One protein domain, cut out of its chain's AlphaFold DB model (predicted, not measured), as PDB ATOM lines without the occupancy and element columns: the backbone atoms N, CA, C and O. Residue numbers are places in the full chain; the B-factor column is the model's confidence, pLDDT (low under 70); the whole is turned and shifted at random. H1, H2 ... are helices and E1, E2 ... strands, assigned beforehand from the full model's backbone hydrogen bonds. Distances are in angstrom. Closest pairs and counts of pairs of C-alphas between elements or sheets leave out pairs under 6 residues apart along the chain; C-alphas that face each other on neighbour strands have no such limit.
ATOM      1  N   ARG A  58      63.766  99.340  56.377       80.75
ATOM      2  CA  ARG A  58      63.127 100.518  56.981       80.75
ATOM      3  C   ARG A  58      62.300 101.319  55.971       80.75
ATOM      4  O   ARG A  58      61.177 101.693  56.276       80.75
ATOM      5  N   ARG A  59      62.830 101.535  54.759       82.38
ATOM      6  CA  ARG A  59      62.112 102.225  53.676       82.38
ATOM      7  C   ARG A  59      60.903 101.416  53.217       82.38
ATOM      8  O   ARG A  59      59.832 101.982  53.044       82.38
ATOM      9  N   PHE A  60      61.054 100.097  53.096       86.75
ATOM     10  CA  PHE A  60      59.938  99.206  52.780       86.75
ATOM     11  C   PHE A  60      58.815  99.303  53.821       86.75
ATOM     12  O   PHE A  60      57.662  99.481  53.445       86.75
ATOM     13  N   TYR A  61      59.133  99.290  55.117       88.31
ATOM     14  CA  TYR A  61      58.137  99.404  56.191       88.31
ATOM     15  C   TYR A  61      57.517 100.798  56.365       88.31
ATOM     16  O   TYR A  61      56.547 100.924  57.108       88.31
ATOM     17  N   ASN A  62      58.027 101.809  55.654       86.94
ATOM     18  CA  ASN A  62      57.376 103.112  55.487       86.94
ATOM     19  C   ASN A  62      56.457 103.166  54.253       86.94
ATOM     20  O   ASN A  62      55.636 104.073  54.139       86.94
ATOM     21  N   SER A  63      56.565 102.212  53.322       87.44
ATOM     22  CA  SER A  63      55.623 102.094  52.202       87.44
ATOM     23  C   SER A  63      54.245 101.634  52.687       87.44
ATOM     24  O   SER A  63      54.129 101.063  53.771       87.44
ATOM     25  N   LYS A  64      53.196 101.835  51.878       86.31
ATOM     26  CA  LYS A  64      51.836 101.357  52.194       86.31
ATOM     27  C   LYS A  64      51.826  99.857  52.517       86.31
ATOM     28  O   LYS A  64      51.427  99.474  53.605       86.31
ATOM     29  N   VAL A  65      52.398  99.045  51.629       88.19
ATOM     30  CA  VAL A  65      52.463  97.581  51.773       88.19
ATOM     31  C   VAL A  65      53.182  97.167  53.058       88.19
ATOM     32  O   VAL A  65      52.701  96.320  53.802       88.19
ATOM     33  N   GLY A  66      54.333  97.773  53.351       88.19
ATOM     34  CA  GLY A  66      55.082  97.447  54.561       88.19
ATOM     35  C   GLY A  66      54.364  97.878  55.845       88.19
ATOM     36  O   GLY A  66      54.394  97.140  56.829       88.19
ATOM     37  N   ARG A  67      53.691  99.035  55.839       87.81
ATOM     38  CA  ARG A  67      52.869  99.491  56.970       87.81
ATOM     39  C   ARG A  67      51.693  98.560  57.221       87.81
ATOM     40  O   ARG A  67      51.499  98.165  58.365       87.81
ATOM     41  N   ASP A  68      51.004  98.132  56.167       87.94
ATOM     42  CA  ASP A  68      49.883  97.195  56.268       87.94
ATOM     43  C   ASP A  68      50.325  95.867  56.902       87.94
ATOM     44  O   ASP A  68      49.616  95.311  57.727       87.94
ATOM     45  N   ILE A  69      51.531  95.371  56.612       87.56
ATOM     46  CA  ILE A  69      52.058  94.153  57.261       87.56
ATOM     47  C   ILE A  69      52.369  94.379  58.744       87.56
ATOM     48  O   ILE A  69      52.253  93.455  59.538       87.56
ATOM     49  N   ARG A  70      52.836  95.578  59.100       89.06
ATOM     50  CA  ARG A  70      53.401  95.908  60.416       89.06
ATOM     51  C   ARG A  70      52.356  96.345  61.439       89.06
ATOM     52  O   ARG A  70      52.539  96.081  62.620       89.06
ATOM     53  N   LEU A  71      51.337  97.066  60.984       88.06
ATOM     54  CA  LEU A  71      50.326  97.710  61.824       88.06
ATOM     55  C   LEU A  71      48.996  96.948  61.826       88.06
ATOM     56  O   LEU A  71      48.144  97.206  62.672       88.06
ATOM     57  N   ASN A  72      48.792  96.016  60.892       84.25
ATOM     58  CA  ASN A  72      47.573  95.222  60.857       84.25
ATOM     59  C   ASN A  72      47.579  94.181  61.982       84.25
ATOM     60  O   ASN A  72      48.339  93.215  61.956       84.25
ATOM     61  N   SER A  73      46.661  94.349  62.932       81.50
ATOM     62  CA  SER A  73      46.456  93.452  64.073       81.50
ATOM     63  C   SER A  73      46.058  92.025  63.684       81.50
ATOM     64  O   SER A  73      46.195  91.111  64.495       81.50
ATOM     65  N   THR A  74      45.604  91.811  62.445       81.81
ATOM     66  CA  THR A  74      45.319  90.477  61.894       81.81
ATOM     67  C   THR A  74      46.592  89.637  61.782       81.81
ATOM     68  O   THR A  74      46.530  88.407  61.832       81.81
ATOM     69  N   TYR A  75      47.758  90.277  61.637       81.38
ATOM     70  CA  TYR A  75      49.024  89.571  61.567       81.38
ATOM     71  C   TYR A  75      49.633  89.370  62.965       81.38
ATOM     72  O   TYR A  75      49.888  90.327  63.695       81.38
ATOM     73  N   PRO A  76      49.926  88.121  63.360       81.94
ATOM     74  CA  PRO A  76      50.478  87.836  64.679       81.94
ATOM     75  C   PRO A  76      51.968  88.198  64.755       81.94
ATOM     76  O   PRO A  76      52.833  87.444  64.314       81.94
ATOM     77  N   HIS A  77      52.300  89.335  65.361       86.75
ATOM     78  CA  HIS A  77      53.690  89.742  65.579       86.75
ATOM     79  C   HIS A  77      54.270  89.076  66.832       86.75
ATOM     80  O   HIS A  77      53.920  89.416  67.958       86.75
ATOM     81  N   ARG A  78      55.200  88.132  66.643       85.12
ATOM     82  CA  ARG A  78      55.927  87.465  67.738       85.12
ATOM     83  C   ARG A  78      57.433  87.623  67.600       85.12
ATOM     84  O   ARG A  78      57.965  87.677  66.491       85.12
ATOM     85  N   VAL A  79      58.119  87.682  68.739       87.44
ATOM     86  CA  VAL A  79      59.582  87.703  68.796       87.44
ATOM     87  C   VAL A  79      60.104  86.273  68.758       87.44
ATOM     88  O   VAL A  79      59.778  85.466  69.619       87.44
ATOM     89  N   LEU A  80      60.969  85.993  67.793       87.88
ATOM     90  CA  LEU A  80      61.765  84.780  67.704       87.88
ATOM     91  C   LEU A  80      63.230  85.088  67.990       87.88
ATOM     92  O   LEU A  80      63.722  86.179  67.696       87.88
ATOM     93  N   SER A  81      63.936  84.101  68.530       86.38
ATOM     94  CA  SER A  81      65.391  84.149  68.644       86.38
ATOM     95  C   SER A  81      66.018  83.505  67.411       86.38
ATOM     96  O   SER A  81      65.627  82.420  66.997       86.38
ATOM     97  N   GLY A  82      66.988  84.182  66.812       81.62
ATOM     98  CA  GLY A  82      67.680  83.724  65.617       81.62
ATOM     99  C   GLY A  82      69.114  84.251  65.544       81.62
ATOM    100  O   GLY A  82      69.642  84.769  66.537       81.62
ATOM    101  N   PRO A  83      69.763  84.137  64.373       85.19
ATOM    102  CA  PRO A  83      71.118  84.639  64.187       85.19
ATOM    103  C   PRO A  83      71.176  86.145  64.456       85.19
ATOM    104  O   PRO A  83      70.212  86.879  64.207       85.19
ATOM    105  N   LYS A  84      72.323  86.606  64.967       83.25
ATOM    106  CA  LYS A  84      72.551  88.022  65.276       83.25
ATOM    107  C   LYS A  84      72.366  88.865  64.012       83.25
ATOM    108  O   LYS A  84      72.987  88.595  62.990       83.25
ATOM    109  N   GLY A  85      71.543  89.902  64.108       82.31
ATOM    110  CA  GLY A  85      71.322  90.875  63.042       82.31
ATOM    111  C   GLY A  85      71.222  92.293  63.588       82.31
ATOM    112  O   GLY A  85      71.084  92.500  64.796       82.31
ATOM    113  N   SER A  86      71.328  93.279  62.704       82.19
ATOM    114  CA  SER A  86      71.252  94.696  63.057       82.19
ATOM    115  C   SER A  86      69.808  95.124  63.302       82.19
ATOM    116  O   SER A  86      68.911  94.835  62.512       82.19
ATOM    117  N   CYS A  87      69.562  95.831  64.407       81.56
ATOM    118  CA  CYS A  87      68.222  96.321  64.683       81.56
ATOM    119  C   CYS A  87      67.788  97.395  63.669       81.56
ATOM    120  O   CYS A  87      68.448  98.426  63.540       81.56
ATOM    121  N   VAL A  88      66.638  97.188  63.015       80.94
ATOM    122  CA  VAL A  88      66.100  98.092  61.975       80.94
ATOM    123  C   VAL A  88      65.786  99.491  62.513       80.94
ATOM    124  O   VAL A  88      65.961 100.477  61.799       80.94
ATOM    125  N   MET A  89      65.372  99.589  63.778       79.75
ATOM    126  CA  MET A  89      65.035 100.863  64.423       79.75
ATOM    127  C   MET A  89      66.263 101.671  64.843       79.75
ATOM    128  O   MET A  89      66.210 102.901  64.849       79.75
ATOM    129  N   CYS A  90      67.382 101.005  65.137       74.81
ATOM    130  CA  CYS A  90      68.537 101.610  65.804       74.81
ATOM    131  C   CYS A  90      69.504 102.381  64.887       74.81
ATOM    132  O   CYS A  90      70.506 102.865  65.396       74.81
ATOM    133  N   PHE A  91      69.183 102.528  63.597       63.19
ATOM    134  CA  PHE A  91      69.944 103.228  62.545       63.19
ATOM    135  C   PHE A  91      71.414 102.816  62.334       63.19
ATOM    136  O   PHE A  91      72.213 102.667  63.253       63.19
ATOM    137  N   SER A  92      71.782 102.710  61.054       49.06
ATOM    138  CA  SER A  92      73.123 102.383  60.547       49.06
ATOM    139  C   SER A  92      73.613 103.368  59.475       49.06
ATOM    140  O   SER A  92      74.473 103.010  58.681       49.06
ATOM    141  N   ASP A  93      73.089 104.598  59.426       42.75
ATOM    142  CA  ASP A  93      73.329 105.516  58.294       42.75
ATOM    143  C   ASP A  93      74.336 106.639  58.605       42.75
ATOM    144  O   ASP A  93      74.197 107.763  58.134       42.75
ATOM    145  N   SER A  94      75.377 106.403  59.412       41.22
ATOM    146  CA  SER A  94      76.392 107.448  59.630       41.22
ATOM    147  C   SER A  94      77.813 106.913  59.745       41.22
ATOM    148  O   SER A  94      78.180 106.220  60.693       41.22
ATOM    149  N   THR A  95      78.628 107.367  58.797       39.56
ATOM    150  CA  THR A  95      80.093 107.359  58.654       39.56
ATOM    151  C   THR A  95      80.872 107.965  59.840       39.56
ATOM    152  O   THR A  95      82.018 108.374  59.691       39.56
ATOM    153  N   SER A  96      80.316 107.986  61.056       39.06
ATOM    154  CA  SER A  96      80.996 108.474  62.261       39.06
ATOM    155  C   SER A  96      81.086 107.392  63.347       39.06
ATOM    156  O   SER A  96      80.294 107.352  64.288       39.06
ATOM    157  N   GLY A  97      82.076 106.508  63.222       41.19
ATOM    158  CA  GLY A  97      82.949 106.031  64.310       41.19
ATOM    159  C   GLY A  97      82.396 105.457  65.627       41.19
ATOM    160  O   GLY A  97      83.200 105.226  66.523       41.19
ATOM    161  N   ARG A  98      81.095 105.198  65.816       41.81
ATOM    162  CA  ARG A  98      80.594 104.373  66.939       41.81
ATOM    163  C   ARG A  98      79.475 103.454  66.483       41.81
ATOM    164  O   ARG A  98      78.308 103.612  66.825       41.81
ATOM    165  N   ARG A  99      79.916 102.441  65.747       42.81
ATOM    166  CA  ARG A  99      79.214 101.234  65.321       42.81
ATOM    167  C   ARG A  99      78.834 100.349  66.517       42.81
ATOM    168  O   ARG A  99      79.221  99.191  66.591       42.81
ATOM    169  N   ARG A 100      78.076 100.871  67.486       48.09
ATOM    170  CA  ARG A 100      77.228 100.004  68.314       48.09
ATOM    171  C   ARG A 100      75.906  99.863  67.581       48.09
ATOM    172  O   ARG A 100      74.868 100.317  68.047       48.09
ATOM    173  N   GLU A 101      75.994  99.228  66.411       51.78
ATOM    174  CA  GLU A 101      74.902  98.437  65.869       51.78
ATOM    175  C   GLU A 101      74.407  97.610  67.055       51.78
ATOM    176  O   GLU A 101      75.143  96.765  67.572       51.78
ATOM    177  N   LEU A 102      73.227  97.934  67.590       66.25
ATOM    178  CA  LEU A 102      72.588  97.070  68.572       66.25
ATOM    179  C   LEU A 102      72.208  95.807  67.810       66.25
ATOM    180  O   LEU A 102      71.097  95.667  67.296       66.25
ATOM    181  N   THR A 103      73.195  94.928  67.676       75.06
ATOM    182  CA  THR A 103      72.998  93.588  67.181       75.06
ATOM    183  C   THR A 103      72.106  92.888  68.183       75.06
ATOM    184  O   THR A 103      72.236  93.026  69.403       75.06
ATOM    185  N   THR A 104      71.121  92.192  67.657       81.88
ATOM    186  CA  THR A 104      70.162  91.466  68.461       81.88
ATOM    187  C   THR A 104      69.911  90.124  67.810       81.88
ATOM    188  O   THR A 104      69.994  89.978  66.594       81.88
ATOM    189  N   THR A 105      69.642  89.127  68.637       85.19
ATOM    190  CA  THR A 105      69.145  87.823  68.199       85.19
ATOM    191  C   THR A 105      67.626  87.832  68.056       85.19
ATOM    192  O   THR A 105      67.066  86.897  67.502       85.19
ATOM    193  N   LYS A 106      66.947  88.887  68.530       87.06
ATOM    194  CA  LYS A 106      65.489  89.005  68.508       87.06
ATOM    195  C   LYS A 106      65.013  89.471  67.133       87.06
ATOM    196  O   LYS A 106      65.401  90.543  66.666       87.06
ATOM    197  N   LYS A 107      64.155  88.673  66.504       89.50
ATOM    198  CA  LYS A 107      63.580  88.891  65.175       89.50
ATOM    199  C   LYS A 107      62.056  88.820  65.259       89.50
ATOM    200  O   LYS A 107      61.527  87.921  65.895       89.50
ATOM    201  N   CYS A 108      61.339  89.735  64.614       89.25
ATOM    202  CA  CYS A 108      59.892  89.597  64.441       89.25
ATOM    203  C   CYS A 108      59.608  88.493  63.415       89.25
ATOM    204  O   CYS A 108      60.193  88.508  62.333       89.25
ATOM    205  N   LEU A 109      58.729  87.548  63.743       86.81
ATOM    206  CA  LEU A 109      58.332  86.445  62.867       86.81
ATOM    207  C   LEU A 109      57.712  86.960  61.555       86.81
ATOM    208  O   LEU A 109      58.221  86.656  60.480       86.81
ATOM    209  N   THR A 110      56.676  87.793  61.652       87.81
ATOM    210  CA  THR A 110      55.914  88.320  60.504       87.81
ATOM    211  C   THR A 110      56.745  89.278  59.662       87.81
ATOM    212  O   THR A 110      56.894  89.106  58.459       87.81
ATOM    213  N   CYS A 111      57.348  90.278  60.307       87.50
ATOM    214  CA  CYS A 111      58.108  91.315  59.612       87.50
ATOM    215  C   CYS A 111      59.536  90.867  59.270       87.50
ATOM    216  O   CYS A 111      60.295  91.587  58.638       87.50
ATOM    217  N   GLN A 112      59.972  89.703  59.743       87.94
ATOM    218  CA  GLN A 112      61.313  89.168  59.523       87.94
ATOM    219  C   GLN A 112      62.482  90.129  59.832       87.94
ATOM    220  O   GLN A 112      63.591  89.945  59.319       87.94
ATOM    221  N   VAL A 113      62.270  91.134  60.684       88.00
ATOM    222  CA  VAL A 113      63.250  92.171  61.040       88.00
ATOM    223  C   VAL A 113      63.807  91.964  62.434       88.00
ATOM    224  O   VAL A 113      63.096  91.543  63.343       88.00
ATOM    225  N   HIS A 114      65.075  92.319  62.619       89.12
ATOM    226  CA  HIS A 114      65.713  92.325  63.926       89.12
ATOM    227  C   HIS A 114      65.317  93.576  64.718       89.12
ATOM    228  O   HIS A 114      65.426  94.705  64.229       89.12
ATOM    229  N   LEU A 115      64.848  93.378  65.951       87.06
ATOM    230  CA  LEU A 115      64.321  94.427  66.829       87.06
ATOM    231  C   LEU A 115      64.844  94.206  68.248       87.06
ATOM    232  O   LEU A 115      64.568  93.183  68.869       87.06
ATOM    233  N   CYS A 116      65.643  95.142  68.767       82.62
ATOM    234  CA  CYS A 116      66.191  94.997  70.110       82.62
ATOM    235  C   CYS A 116      65.142  95.341  71.175       82.62
ATOM    236  O   CYS A 116      64.324  96.237  70.994       82.62
ATOM    237  N   ALA A 117      65.225  94.702  72.339       72.81
ATOM    238  CA  ALA A 117      64.351  95.013  73.473       72.81
ATOM    239  C   ALA A 117      64.830  96.219  74.306       72.81
ATOM    240  O   ALA A 117      64.342  96.425  75.409       72.81
ATOM    241  N   LYS A 118      65.819  96.988  73.828       68.12
ATOM    242  CA  LYS A 118      66.304  98.153  74.573       68.12
ATOM    243  C   LYS A 118      65.333  99.316  74.422       68.12
ATOM    244  O   LYS A 118      64.923  99.637  73.303       68.12
ATOM    245  N   THR A 119      65.040  99.951  75.545       63.94
ATOM    246  CA  THR A 119      64.481 101.296  75.617       63.94
ATOM    247  C   THR A 119      65.589 102.302  75.301       63.94
ATOM    248  O   THR A 119      66.768 102.076  75.591       63.94
ATOM    249  N   PHE A 120      65.241 103.384  74.612       56.94
ATOM    250  CA  PHE A 120      66.189 104.437  74.251       56.94
ATOM    251  C   PHE A 120      65.886 105.669  75.099       56.94
ATOM    252  O   PHE A 120      64.804 106.217  74.973       56.94
ATOM    253  N   GLY A 121      66.828 106.131  75.923       59.72
ATOM    254  CA  GLY A 121      66.659 107.376  76.687       59.72
ATOM    255  C   GLY A 121      65.389 107.390  77.549       59.72
ATOM    256  O   GLY A 121      65.181 106.472  78.334       59.72
ATOM    257  N   GLU A 122      64.564 108.424  77.372       52.31
ATOM    258  CA  GLU A 122      63.293 108.656  78.083       52.31
ATOM    259  C   GLU A 122      62.109 107.845  77.526       52.31
ATOM    260  O   GLU A 122      61.022 107.857  78.100       52.31
ATOM    261  N   TYR A 123      62.289 107.125  76.412       57.25
ATOM    262  CA  TYR A 123      61.208 106.346  75.809       57.25
ATOM    263  C   TYR A 123      60.961 105.057  76.603       57.25
ATOM    264  O   TYR A 123      61.847 104.210  76.722       57.25
ATOM    265  N   THR A 124      59.729 104.879  77.081       65.75
ATOM    266  CA  THR A 124      59.274 103.690  77.823       65.75
ATOM    267  C   THR A 124      59.109 102.454  76.936       65.75
ATOM    268  O   THR A 124      59.187 101.331  77.424       65.75
ATOM    269  N   THR A 125      58.934 102.646  75.626       72.00
ATOM    270  CA  THR A 125      58.678 101.570  74.657       72.00
ATOM    271  C   THR A 125      59.964 100.950  74.114       72.00
ATOM    272  O   THR A 125      60.908 101.655  73.727       72.00
ATOM    273  N   SER A 126      59.979  99.625  73.988       81.31
ATOM    274  CA  SER A 126      61.040  98.887  73.297       81.31
ATOM    275  C   SER A 126      61.048  99.175  71.786       81.31
ATOM    276  O   SER A 126      60.061  99.636  71.212       81.31
ATOM    277  N   CYS A 127      62.147  98.865  71.080       81.75
ATOM    278  CA  CYS A 127      62.139  98.983  69.611       81.75
ATOM    279  C   CYS A 127      61.160  98.022  68.942       81.75
ATOM    280  O   CYS A 127      60.784  98.267  67.802       81.75
ATOM    281  N   PHE A 128      60.783  96.929  69.612       87.19
ATOM    282  CA  PHE A 128      59.770  96.024  69.095       87.19
ATOM    283  C   PHE A 128      58.390  96.680  69.116       87.19
ATOM    284  O   PHE A 128      57.739  96.718  68.081       87.19
ATOM    285  N   GLU A 129      57.976  97.240  70.250       85.69
ATOM    286  CA  GLU A 129      56.676  97.917  70.382       85.69
ATOM    287  C   GLU A 129      56.613  99.160  69.504       85.69
ATOM    288  O   GLU A 129      55.712  99.288  68.685       85.69
ATOM    289  N   ALA A 130      57.645 100.005  69.549       83.31
ATOM    290  CA  ALA A 130      57.691 101.190  68.704       83.31
ATOM    291  C   ALA A 130      57.622 100.850  67.208       83.31
ATOM    292  O   ALA A 130      57.036 101.591  66.423       83.31
ATOM    293  N   PHE A 131      58.200  99.716  66.803       87.44
ATOM    294  CA  PHE A 131      58.081  99.240  65.433       87.44
ATOM    295  C   PHE A 131      56.684  98.702  65.103       87.44
ATOM    296  O   PHE A 131      56.381  98.631  63.931       87.44
ATOM    297  N   HIS A 132      55.809  98.344  66.035       88.19
ATOM    298  CA  HIS A 132      54.439  97.905  65.702       88.19
ATOM    299  C   HIS A 132      53.365  98.952  66.039       88.19
ATOM    300  O   HIS A 132      52.199  98.733  65.746       88.19
ATOM    301  N   GLU A 133      53.757 100.098  66.600       85.50
ATOM    302  CA  GLU A 133      52.836 101.170  67.003       85.50
ATOM    303  C   GLU A 133      52.976 102.442  66.149       85.50
ATOM    304  O   GLU A 133      51.984 103.079  65.808       85.50
ATOM    305  N   GLN A 134      54.200 102.825  65.768       79.94
ATOM    306  CA  GLN A 134      54.438 104.088  65.052       79.94
ATOM    307  C   GLN A 134      53.939 104.007  63.603       79.94
ATOM    308  O   GLN A 134      54.320 103.071  62.915       79.94
TER     309      GLN A 134
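What this domain is: This is residues 58 to 134 of the 179 residues of an uncharacterized protein of Aphanomyces astaci (UniProt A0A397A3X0). What would a first look show? Three short helices and one strand hairpin are joined by much loop: H1 and H2 follow each other at one side, the hairpin of E1 and E2 lies away from H1, and H3 meets H2 near the last residue of H2. Between E1 and E2 the chain makes a long loop, of which residues 93 to 98 stick out free. What is it built of? The 77 printed residues hold three named helices and two named strands in the order H1 H2 E1 E2 H3, a mixed class with 34 residues in named elements, under half, and the sheet order E1 - E2 is antiparallel. How large is it? It is compact, with a radius of gyration of the C-alphas of 12.6 A, and spans 40 by 26 by 25 A, only just elongated.

How they stand to each other: How do the first two helices meet? H1, residues 58 to 62, and H2, residues 64 to 71, only just touch, and only at the corner by their link, with 3 pairs of C-alphas within 8 A; the closest are those of Tyr 61 and Arg 67, 5.3 A apart. How do the strands pair? E1, residues 79 to 86, bends by 100 degrees at residue 83 and forms an antiparallel hairpin with E2, residues 103 to 108, at 141 degrees between directions. N 80 and O 107 are within hydrogen-bond range at 2.8 A, as are N 104 and O 85 at 2.9 A. Where does the last helix stand? H3, residues 127 to 133, touches H2 through the closest C-alphas, those of Leu 71 and His 132, 5.7 A apart, and their lines are only just about perpendicular at 70.4 degrees. H1 is apart from E1, E2 and H3. Are the helix backbones complete? In H1, H2 and H3 every O i to N i+4 pair is within hydrogen-bond range.

Where its parts are: Where does the first element begin? H1 starts at C-alpha 58, at (63.127, 100.518, 56.981), and is 6.5 A long; H2 measures 10.4 A. Where are the strands? E1 runs 14.8 A from C-alpha 79 at (59.582, 87.703, 68.796), and E2 runs 14.0 A. Where does the last element end? H3, 9.9 A long, ends at C-alpha 133, at (52.836, 101.170, 67.003).

The domain as a whole: How far does it reach? The two C-alphas farthest apart, those of Thr 74 and Gly 97, are 40.8 A apart. Which links are long? E1 to E2, with 16 residues, and E2 to H3, with 18; the printed part has no cut. Where is confidence low? The mean pLDDT of the printed part is 76.5, and residues 91 to 102 and 118 to 124 are under 70.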